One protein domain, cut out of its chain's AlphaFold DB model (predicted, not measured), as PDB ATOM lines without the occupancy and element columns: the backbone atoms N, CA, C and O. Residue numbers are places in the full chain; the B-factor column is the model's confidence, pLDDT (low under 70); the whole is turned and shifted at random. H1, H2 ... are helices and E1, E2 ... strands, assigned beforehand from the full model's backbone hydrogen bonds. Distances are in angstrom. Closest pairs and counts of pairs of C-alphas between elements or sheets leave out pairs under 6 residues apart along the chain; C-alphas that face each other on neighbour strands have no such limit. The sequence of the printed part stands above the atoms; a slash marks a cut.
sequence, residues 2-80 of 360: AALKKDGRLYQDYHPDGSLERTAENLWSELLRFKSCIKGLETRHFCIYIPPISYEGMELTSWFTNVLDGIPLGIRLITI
ATOM      1  N   ALA A   2      -6.334  29.434 -16.405       71.12
ATOM      2  CA  ALA A   2      -6.005  30.822 -16.769       71.12
ATOM      3  C   ALA A   2      -6.083  31.826 -15.597       71.12
ATOM      4  O   ALA A   2      -5.186  32.648 -15.453       71.12
ATOM      5  N   ALA A   3      -7.088  31.708 -14.720       74.12
ATOM      6  CA  ALA A   3      -7.206  32.546 -13.521       74.12
ATOM      7  C   ALA A   3      -6.040  32.340 -12.530       74.12
ATOM      8  O   ALA A   3      -5.357  33.292 -12.184       74.12
ATOM      9  N   LEU A   4      -5.729  31.091 -12.159       77.19
ATOM     10  CA  LEU A   4      -4.620  30.777 -11.240       77.19
ATOM     11  C   LEU A   4      -3.252  31.209 -11.791       77.19
ATOM     12  O   LEU A   4      -2.380  31.623 -11.027       77.19
ATOM     13  N   LYS A   5      -3.076  31.121 -13.116       78.38
ATOM     14  CA  LYS A   5      -1.876  31.591 -13.815       78.38
ATOM     15  C   LYS A   5      -1.784  33.118 -13.806       78.38
ATOM     16  O   LYS A   5      -0.731  33.652 -13.475       78.38
ATOM     17  N   LYS A   6      -2.890  33.814 -14.102       80.31
ATOM     18  CA  LYS A   6      -2.989  35.283 -14.041       80.31
ATOM     19  C   LYS A   6      -2.700  35.821 -12.635       80.31
ATOM     20  O   LYS A   6      -2.045  36.847 -12.505       80.31
ATOM     21  N   ASP A   7      -3.120  35.088 -11.608       80.94
ATOM     22  CA  ASP A   7      -2.951  35.476 -10.205       80.94
ATOM     23  C   ASP A   7      -1.579  35.082  -9.617       80.94
ATOM     24  O   ASP A   7      -1.352  35.244  -8.415       80.94
ATOM     25  N   GLY A   8      -0.663  34.524 -10.423       83.12
ATOM     26  CA  GLY A   8       0.683  34.131  -9.981       83.12
ATOM     27  C   GLY A   8       0.691  33.038  -8.904       83.12
ATOM     28  O   GLY A   8       1.612  32.961  -8.090       83.12
ATOM     29  N   ARG A   9      -0.363  32.213  -8.854       85.12
ATOM     30  CA  ARG A   9      -0.568  31.184  -7.822       85.12
ATOM     31  C   ARG A   9      -0.006  29.818  -8.198       85.12
ATOM     32  O   ARG A   9      -0.057  28.920  -7.367       85.12
ATOM     33  N   LEU A  10       0.501  29.637  -9.414       86.81
ATOM     34  CA  LEU A  10       1.058  28.364  -9.869       86.81
ATOM     35  C   LEU A  10       2.584  28.366  -9.755       86.81
ATOM     36  O   LEU A  10       3.232  29.307 -10.202       86.81
ATOM     37  N   TYR A  11       3.149  27.300  -9.188       83.69
ATOM     38  CA  TYR A  11       4.589  27.031  -9.253       83.69
ATOM     39  C   TYR A  11       5.017  26.601 -10.657       83.69
ATOM     40  O   TYR A  11       6.102  26.948 -11.110       83.69
ATOM     41  N   GLN A  12       4.147  25.857 -11.339       85.50
ATOM     42  CA  GLN A  12       4.355  25.351 -12.690       85.50
ATOM     43  C   GLN A  12       3.008  25.151 -13.389       85.50
ATOM     44  O   GLN A  12       1.970  25.010 -12.731       85.50
ATOM     45  N   ASP A  13       3.019  25.126 -14.721       84.81
ATOM     46  CA  ASP A  13       1.833  24.772 -15.496       84.81
ATOM     47  C   ASP A  13       1.453  23.308 -15.220       84.81
ATOM     48  O   ASP A  13       2.302  22.419 -15.190       84.81
ATOM     49  N   TYR A  14       0.160  23.053 -15.015       87.25
ATOM     50  CA  TYR A  14      -0.359  21.713 -14.759       87.25
ATOM     51  C   TYR A  14      -1.252  21.248 -15.907       87.25
ATOM     52  O   TYR A  14      -2.165  21.962 -16.329       87.25
ATOM     53  N   HIS A  15      -1.004  20.018 -16.347       87.50
ATOM     54  CA  HIS A  15      -1.795  19.295 -17.335       87.50
ATOM     55  C   HIS A  15      -2.182  17.944 -16.727       87.50
ATOM     56  O   HIS A  15      -1.270  17.246 -16.273       87.50
ATOM     57  N   PRO A  16      -3.481  17.587 -16.666       86.31
ATOM     58  CA  PRO A  16      -3.922  16.281 -16.178       86.31
ATOM     59  C   PRO A  16      -3.295  15.141 -16.979       86.31
ATOM     60  O   PRO A  16      -3.173  15.254 -18.200       86.31
ATOM     61  N   ASP A  17      -2.932  14.050 -16.309       87.75
ATOM     62  CA  ASP A  17      -2.472  12.849 -16.999       87.75
ATOM     63  C   ASP A  17      -3.675  12.047 -17.513       87.75
ATOM     64  O   ASP A  17      -4.395  11.391 -16.759       87.75
ATOM     65  N   GLY A  18      -3.920  12.136 -18.820       83.75
ATOM     66  CA  GLY A  18      -5.009  11.421 -19.484       83.75
ATOM     67  C   GLY A  18      -4.721   9.943 -19.764       83.75
ATOM     68  O   GLY A  18      -5.617   9.257 -20.252       83.75
ATOM     69  N   SER A  19      -3.501   9.462 -19.502       88.69
ATOM     70  CA  SER A  19      -3.092   8.078 -19.778       88.69
ATOM     71  C   SER A  19      -3.404   7.106 -18.638       88.69
ATOM     72  O   SER A  19      -3.396   5.894 -18.845       88.69
ATOM     73  N   LEU A  20      -3.709   7.625 -17.445       88.38
ATOM     74  CA  LEU A  20      -3.989   6.818 -16.262       88.38
ATOM     75  C   LEU A  20      -5.338   6.098 -16.362       88.38
ATOM     76  O   LEU A  20      -6.340   6.642 -16.836       88.38
ATOM     77  N   GLU A  21      -5.381   4.879 -15.827       89.81
ATOM     78  CA  GLU A  21      -6.636   4.154 -15.643       89.81
ATOM     79  C   GLU A  21      -7.578   4.914 -14.702       89.81
ATOM     80  O   GLU A  21      -7.155   5.558 -13.736       89.81
ATOM     81  N   ARG A  22      -8.885   4.817 -14.967       86.62
ATOM     82  CA  ARG A  22      -9.931   5.548 -14.239       86.62
ATOM     83  C   ARG A  22     -10.271   4.877 -12.904       86.62
ATOM     84  O   ARG A  22     -11.357   4.324 -12.745       86.62
ATOM     85  N   THR A  23      -9.344   4.947 -11.955       86.12
ATOM     86  CA  THR A  23      -9.495   4.438 -10.581       86.12
ATOM     87  C   THR A  23      -9.547   5.578  -9.560       86.12
ATOM     88  O   THR A  23      -9.154   6.714  -9.848       86.12
ATOM     89  N   ALA A  24     -10.052   5.297  -8.354       82.62
ATOM     90  CA  ALA A  24     -10.117   6.291  -7.281       82.62
ATOM     91  C   ALA A  24      -8.711   6.679  -6.797       82.62
ATOM     92  O   ALA A  24      -8.437   7.850  -6.554       82.62
ATOM     93  N   GLU A  25      -7.803   5.709  -6.733       86.94
ATOM     94  CA  GLU A  25      -6.412   5.879  -6.326       86.94
ATOM     95  C   GLU A  25      -5.666   6.819  -7.280       86.94
ATOM     96  O   GLU A  25      -5.000   7.756  -6.833       86.94
ATOM     97  N   ASN A  26      -5.833   6.627  -8.593       90.19
ATOM     98  CA  ASN A  26      -5.226   7.496  -9.600       90.19
ATOM     99  C   ASN A  26      -5.814   8.910  -9.546       90.19
ATOM    100  O   ASN A  26      -5.076   9.889  -9.654       90.19
ATOM    101  N   LEU A  27      -7.123   9.035  -9.299       89.12
ATOM    102  CA  LEU A  27      -7.761  10.335  -9.097       89.12
ATOM    103  C   LEU A  27      -7.184  11.072  -7.878       89.12
ATOM    104  O   LEU A  27      -6.923  12.273  -7.956       89.12
ATOM    105  N   TRP A  28      -6.960  10.380  -6.757       90.81
ATOM    106  CA  TRP A  28      -6.365  10.990  -5.566       90.81
ATOM    107  C   TRP A  28      -4.938  11.467  -5.811       90.81
ATOM    108  O   TRP A  28      -4.607  12.600  -5.454       90.81
ATOM    109  N   SER A  29      -4.124  10.639  -6.465       90.75
ATOM    110  CA  SER A  29      -2.760  10.988  -6.865       90.75
ATOM    111  C   SER A  29      -2.730  12.222  -7.769       90.75
ATOM    112  O   SER A  29      -1.979  13.162  -7.501       90.75
ATOM    113  N   GLU A  30      -3.604  12.284  -8.775       92.38
ATOM    114  CA  GLU A  30      -3.690  13.430  -9.683       92.38
ATOM    115  C   GLU A  30      -4.153  14.709  -8.977       92.38
ATOM    116  O   GLU A  30      -3.594  15.784  -9.203       92.38
ATOM    117  N   LEU A  31      -5.119  14.622  -8.057       91.75
ATOM    118  CA  LEU A  31      -5.549  15.779  -7.266       91.75
ATOM    119  C   LEU A  31      -4.439  16.300  -6.347       91.75
ATOM    120  O   LEU A  31      -4.297  17.515  -6.185       91.75
ATOM    121  N   LEU A  32      -3.630  15.412  -5.765       92.19
ATOM    122  CA  LEU A  32      -2.470  15.805  -4.964       92.19
ATOM    123  C   LEU A  32      -1.358  16.422  -5.823       92.19
ATOM    124  O   LEU A  32      -0.775  17.427  -5.413       92.19
ATOM    125  N   ARG A  33      -1.116  15.896  -7.031       92.25
ATOM    126  CA  ARG A  33      -0.182  16.488  -8.004       92.25
ATOM    127  C   ARG A  33      -0.641  17.871  -8.452       92.25
ATOM    128  O   ARG A  33       0.159  18.799  -8.559       92.25
ATOM    129  N   PHE A  34      -1.942  18.045  -8.672       91.12
ATOM    130  CA  PHE A  34      -2.499  19.359  -8.961       91.12
ATOM    131  C   PHE A  34      -2.299  20.317  -7.784       91.12
ATOM    132  O   PHE A  34      -1.822  21.437  -7.969       91.12
ATOM    133  N   LYS A  35      -2.597  19.865  -6.560       90.81
ATOM    134  CA  LYS A  35      -2.405  20.647  -5.333       90.81
ATOM    135  C   LYS A  35      -0.958  21.118  -5.172       90.81
ATOM    136  O   LYS A  35      -0.752  22.283  -4.843       90.81
ATOM    137  N   SER A  36       0.032  20.257  -5.425       89.81
ATOM    138  CA  SER A  36       1.451  20.622  -5.301       89.81
ATOM    139  C   SER A  36       1.896  21.680  -6.312       89.81
ATOM    140  O   SER A  36       2.913  22.332  -6.105       89.81
ATOM    141  N   CYS A  37       1.134  21.892  -7.388       90.19
ATOM    142  CA  CYS A  37       1.407  22.952  -8.355       90.19
ATOM    143  C   CYS A  37       0.898  24.331  -7.896       90.19
ATOM    144  O   CYS A  37       1.205  25.322  -8.555       90.19
ATOM    145  N   ILE A  38       0.132  24.427  -6.799       89.00
ATOM    146  CA  ILE A  38      -0.500  25.672  -6.337       89.00
ATOM    147  C   ILE A  38       0.184  26.198  -5.068       89.00
ATOM    148  O   ILE A  38       0.188  25.554  -4.020       89.00
ATOM    149  N   LYS A  39       0.678  27.433  -5.146       85.75
ATOM    150  CA  LYS A  39       1.336  28.163  -4.061       85.75
ATOM    151  C   LYS A  39       0.390  28.485  -2.906       85.75
ATOM    152  O   LYS A  39      -0.675  29.080  -3.101       85.75
ATOM    153  N   GLY A  40       0.838  28.196  -1.685       83.88
ATOM    154  CA  GLY A  40       0.134  28.508  -0.439       83.88
ATOM    155  C   GLY A  40      -0.869  27.439   0.005       83.88
ATOM    156  O   GLY A  40      -1.672  27.698   0.908       83.88
ATOM    157  N   LEU A  41      -0.869  26.267  -0.639       85.31
ATOM    158  CA  LEU A  41      -1.731  25.129  -0.293       85.31
ATOM    159  C   LEU A  41      -0.969  23.950   0.324       85.31
ATOM    160  O   LEU A  41      -1.577  22.916   0.598       85.31
ATOM    161  N   GLU A  42       0.322  24.106   0.605       83.50
ATOM    162  CA  GLU A  42       1.226  23.053   1.083       83.50
ATOM    163  C   GLU A  42       0.696  22.418   2.377       83.50
ATOM    164  O   GLU A  42       0.621  21.197   2.503       83.50
ATOM    165  N   THR A  43       0.213  23.252   3.303       85.12
ATOM    166  CA  THR A  43      -0.326  22.834   4.608       85.12
ATOM    167  C   THR A  43      -1.849  22.663   4.627       85.12
ATOM    168  O   THR A  43      -2.424  22.265   5.642       85.12
ATOM    169  N   ARG A  44      -2.541  22.960   3.519       87.94
ATOM    170  CA  ARG A  44      -4.010  22.905   3.439       87.94
ATOM    171  C   ARG A  44      -4.485  21.573   2.876       87.94
ATOM    172  O   ARG A  44      -3.733  20.858   2.230       87.94
ATOM    173  N   HIS A  45      -5.743  21.225   3.119       89.50
ATOM    174  CA  HIS A  45      -6.366  20.047   2.513       89.50
ATOM    175  C   HIS A  45      -7.250  20.473   1.338       89.50
ATOM    176  O   HIS A  45      -7.881  21.529   1.398       89.50
ATOM    177  N   PHE A  46      -7.319  19.655   0.291       92.00
ATOM    178  CA  PHE A  46      -8.371  19.747  -0.715       92.00
ATOM    179  C   PHE A  46      -9.656  19.155  -0.152       92.00
ATOM    180  O   PHE A  46      -9.671  18.011   0.296       92.00
ATOM    181  N   CYS A  47     -10.729  19.937  -0.177       90.75
ATOM    182  CA  CYS A  47     -12.051  19.479   0.218       90.75
ATOM    183  C   CYS A  47     -12.864  19.180  -1.037       90.75
ATOM    184  O   CYS A  47     -13.186  20.091  -1.798       90.75
ATOM    185  N   ILE A  48     -13.197  17.911  -1.242       89.69
ATOM    186  CA  ILE A  48     -14.055  17.470  -2.336       89.69
ATOM    187  C   ILE A  48     -15.477  17.428  -1.800       89.69
ATOM    188  O   ILE A  48     -15.801  16.633  -0.915       89.69
ATOM    189  N   TYR A  49     -16.304  18.329  -2.314       90.12
ATOM    190  CA  TYR A  49     -17.707  18.398  -1.949       90.12
ATOM    191  C   TYR A  49     -18.538  17.492  -2.859       90.12
ATOM    192  O   TYR A  49     -18.516  17.644  -4.077       90.12
ATOM    193  N   ILE A  50     -19.276  16.570  -2.247       86.06
ATOM    194  CA  ILE A  50     -20.197  15.651  -2.910       86.06
ATOM    195  C   ILE A  50     -21.615  16.113  -2.558       86.06
ATOM    196  O   ILE A  50     -22.075  15.853  -1.439       86.06
ATOM    197  N   PRO A  51     -22.292  16.854  -3.452       80.50
ATOM    198  CA  PRO A  51     -23.623  17.372  -3.173       80.50
ATOM    199  C   PRO A  51     -24.664  16.245  -3.125       80.50
ATOM    200  O   PRO A  51     -24.519  15.246  -3.837       80.50
ATOM    201  N   PRO A  52     -25.747  16.405  -2.346       76.19
ATOM    202  CA  PRO A  52     -26.895  15.516  -2.455       76.19
ATOM    203  C   PRO A  52     -27.515  15.653  -3.855       76.19
ATOM    204  O   PRO A  52     -27.790  16.763  -4.308       76.19
ATOM    205  N   ILE A  53     -27.727  14.527  -4.543       62.25
ATOM    206  CA  ILE A  53     -28.254  14.503  -5.923       62.25
ATOM    207  C   ILE A  53     -29.728  14.943  -5.951       62.25
ATOM    208  O   ILE A  53     -30.144  15.669  -6.849       62.25
ATOM    209  N   SER A  54     -30.519  14.529  -4.957       63.91
ATOM    210  CA  SER A  54     -31.903  14.966  -4.752       63.91
ATOM    211  C   SER A  54     -32.380  14.614  -3.339       63.91
ATOM    212  O   SER A  54     -31.767  13.795  -2.651       63.91
ATOM    213  N   TYR A  55     -33.501  15.203  -2.913       59.41
ATOM    214  CA  TYR A  55     -34.156  14.858  -1.643       59.41
ATOM    215  C   TYR A  55     -34.585  13.374  -1.599       59.41
ATOM    216  O   TYR A  55     -34.498  12.714  -0.566       59.41
ATOM    217  N   GLU A  56     -34.960  12.812  -2.751       63.06
ATOM    218  CA  GLU A  56     -35.345  11.403  -2.916       63.06
ATOM    219  C   GLU A  56     -34.184  10.490  -3.343       63.06
ATOM    220  O   GLU A  56     -34.403   9.329  -3.677       63.06
ATOM    221  N   GLY A  57     -32.945  10.987  -3.316       67.94
ATOM    222  CA  GLY A  57     -31.780  10.306  -3.878       67.94
ATOM    223  C   GLY A  57     -31.477   8.919  -3.291       67.94
ATOM    224  O   GLY A  57     -32.025   8.493  -2.266       67.94
ATOM    225  N   MET A  58     -30.563   8.222  -3.969       75.31
ATOM    226  CA  MET A  58     -30.070   6.887  -3.612       75.31
ATOM    227  C   MET A  58     -29.343   6.880  -2.253       75.31
ATOM    228  O   MET A  58     -28.739   7.873  -1.856       75.31
ATOM    229  N   GLU A  59     -29.387   5.747  -1.546       82.06
ATOM    230  CA  GLU A  59     -28.541   5.480  -0.373       82.06
ATOM    231  C   GLU A  59     -27.061   5.426  -0.776       82.06
ATOM    232  O   GLU A  59     -26.681   4.666  -1.665       82.06
ATOM    233  N   LEU A  60     -26.220   6.216  -0.107       84.69
ATOM    234  CA  LEU A  60     -24.793   6.347  -0.430       84.69
ATOM    235  C   LEU A  60     -23.882   5.721   0.629       84.69
ATOM    236  O   LEU A  60     -22.660   5.770   0.492       84.69
ATOM    237  N   THR A  61     -24.459   5.113   1.670       88.19
ATOM    238  CA  THR A  61     -23.714   4.527   2.791       88.19
ATOM    239  C   THR A  61     -22.606   3.584   2.312       88.19
ATOM    240  O   THR A  61     -21.447   3.790   2.657       88.19
ATOM    241  N   SER A  62     -22.927   2.606   1.456       86.12
ATOM    242  CA  SER A  62     -21.951   1.622   0.960       86.12
ATOM    243  C   SER A  62     -20.818   2.254   0.153       86.12
ATOM    244  O   SER A  62     -19.670   1.834   0.268       86.12
ATOM    245  N   TRP A  63     -21.123   3.285  -0.638       86.19
ATOM    246  CA  TRP A  63     -20.115   3.976  -1.434       86.19
ATOM    247  C   TRP A  63     -19.119   4.716  -0.541       86.19
ATOM    248  O   TRP A  63     -17.910   4.540  -0.693       86.19
ATOM    249  N   PHE A  64     -19.609   5.480   0.441       88.38
ATOM    250  CA  PHE A  64     -18.721   6.167   1.375       88.38
ATOM    251  C   PHE A  64     -17.893   5.177   2.195       88.38
ATOM    252  O   PHE A  64     -16.694   5.395   2.340       88.38
ATOM    253  N   THR A  65     -18.480   4.075   2.674       87.69
ATOM    254  CA  THR A  65     -17.732   3.036   3.398       87.69
ATOM    255  C   THR A  65     -16.544   2.523   2.586       87.69
ATOM    256  O   THR A  65     -15.442   2.454   3.118       87.69
ATOM    257  N   ASN A  66     -16.738   2.246   1.293       86.06
ATOM    258  CA  ASN A  66     -15.670   1.741   0.428       86.06
ATOM    259  C   ASN A  66     -14.560   2.777   0.186       86.06
ATOM    260  O   ASN A  66     -13.386   2.425   0.131       86.06
ATOM    261  N   VAL A  67     -14.914   4.056   0.041       85.69
ATOM    262  CA  VAL A  67     -13.941   5.109  -0.288       85.69
ATOM    263  C   VAL A  67     -13.148   5.576   0.938       85.69
ATOM    264  O   VAL A  67     -11.995   5.976   0.793       85.69
ATOM    265  N   LEU A  68     -13.725   5.522   2.145       85.19
ATOM    266  CA  LEU A  68     -13.142   6.094   3.370       85.19
ATOM    267  C   LEU A  68     -11.742   5.574   3.727       85.19
ATOM    268  O   LEU A  68     -10.965   6.301   4.355       85.19
ATOM    269  N   ASP A  69     -11.410   4.340   3.350       82.25
ATOM    270  CA  ASP A  69     -10.095   3.760   3.630       82.25
ATOM    271  C   ASP A  69      -9.020   4.155   2.612       82.25
ATOM    272  O   ASP A  69      -7.840   4.150   2.960       82.25
ATOM    273  N   GLY A  70      -9.414   4.592   1.414       84.69
ATOM    274  CA  GLY A  70      -8.502   4.982   0.335       84.69
ATOM    275  C   GLY A  70      -8.161   6.474   0.269       84.69
ATOM    276  O   GLY A  70      -7.416   6.878  -0.620       84.69
ATOM    277  N   ILE A  71      -8.702   7.319   1.157       88.31
ATOM    278  CA  ILE A  71      -8.483   8.776   1.102       88.31
ATOM    279  C   ILE A  71      -7.091   9.123   1.663       88.31
ATOM    280  O   ILE A  71      -6.849   8.909   2.856       88.31
ATOM    281  N   PRO A  72      -6.182   9.713   0.866       90.31
ATOM    282  CA  PRO A  72      -4.849  10.061   1.342       90.31
ATOM    283  C   PRO A  72      -4.834  11.341   2.186       90.31
ATOM    284  O   PRO A  72      -5.725  12.197   2.121       90.31
ATOM    285  N   LEU A  73      -3.745  11.514   2.939       87.69
ATOM    286  CA  LEU A  73      -3.468  12.751   3.662       87.69
ATOM    287  C   LEU A  73      -3.435  13.937   2.684       87.69
ATOM    288  O   LEU A  73      -2.765  13.901   1.654       87.69
ATOM    289  N   GLY A  74      -4.143  15.014   3.021       88.62
ATOM    290  CA  GLY A  74      -4.249  16.198   2.167       88.62
ATOM    291  C   GLY A  74      -5.533  16.275   1.339       88.62
ATOM    292  O   GLY A  74      -5.777  17.337   0.768       88.62
ATOM    293  N   ILE A  75      -6.376  15.239   1.344       92.06
ATOM    294  CA  ILE A  75      -7.736  15.262   0.786       92.06
ATOM    295  C   ILE A  75      -8.755  15.031   1.910       92.06
ATOM    296  O   ILE A  75      -8.509  14.294   2.862       92.06
ATOM    297  N   ARG A  76      -9.904  15.702   1.828       91.88
ATOM    298  CA  ARG A  76     -11.070  15.502   2.693       91.88
ATOM    299  C   ARG A  76     -12.323  15.439   1.835       91.88
ATOM    300  O   ARG A  76     -12.466  16.231   0.906       91.88
ATOM    301  N   LEU A  77     -13.242  14.542   2.169       91.06
ATOM    302  CA  LEU A  77     -14.568  14.498   1.556       91.06
ATOM    303  C   LEU A  77     -15.569  15.232   2.448       91.06
ATOM    304  O   LEU A  77     -15.516  15.118   3.673       91.06
ATOM    305  N   ILE A  78     -16.469  15.993   1.832       91.44
ATOM    306  CA  ILE A  78     -17.544  16.715   2.516       91.44
ATOM    307  C   ILE A  78     -18.846  16.446   1.770       91.44
ATOM    308  O   ILE A  78     -18.881  16.471   0.544       91.44
ATOM    309  N   THR A  79     -19.929  16.223   2.503       88.50
ATOM    310  CA  THR A  79     -21.274  16.075   1.943       88.50
ATOM    311  C   THR A  79     -22.306  16.642   2.916       88.50
ATOM    312  O   THR A  79     -21.978  16.935   4.068       88.50
ATOM    313  N   ILE A  80     -23.533  16.841   2.441       86.81
ATOM    314  CA  ILE A  80     -24.672  17.300   3.238       86.81
ATOM    315  C   ILE A  80     -25.764  16.243   3.120       86.81
ATOM    316  O   ILE A  80     -26.083  15.809   2.015       86.81
TER     317      ILE A  80
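AT A GLANCE: This is residues 2 to 80 of the 360 residues of an uncharacterized protein of Prevotella sp. C561 (UniProt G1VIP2). A small ribbon of two parallel strands, E1 and E2, has the longest helix, H2, near it; H1 and H3 lie toward opposite ends of a loose, elongated whole, and residues 53 to 59 stick out. The 79 printed residues run H1, H2, E1, H3, E2, a mixed class with 35 residues in named elements. The radius of gyration of the C-alphas is 15.1 A; the spans are 43 by 27 by 23 A.

IN THESE COORDINATES: E1 is residues 46 to 50, 12.7 A, and E2 residues 75 to 79, 13.6 A, ending at C-alpha 79 (-21.274, 16.075, 1.943). H2 is residues 24 to 36, 18.5 A, H3 61 to 67, 10.3 A. H1, residues 2 to 6, begins at C-alpha 2 (-6.005, 30.822, -16.769).

HOW THE PARTS SIT: E1 and E2 are parallel at 27 degrees; N 48 and O 76 are 2.8 A apart, within hydrogen-bond range. E1, H3, E2 form a strand-helix-strand unit, parallel neighbour strands joined through a helix, with a right-handed crossover. The closest C-alphas of H2 and E2, Trp 28 and Ile 75, are 7.8 A apart. H2 and H3 are only just apart, 8.1 A at their closest; H1 and H2 are apart. In H1, H2 and H3 every O i to N i+4 pair is within hydrogen-bond range.

THE WHOLE: The C-alphas of Tyr 11 and Glu 56, the two farthest apart, are 43.3 A apart. The printed part has no cut; the link H1 to H2 is long. Residues 53 to 57 have pLDDT under 70.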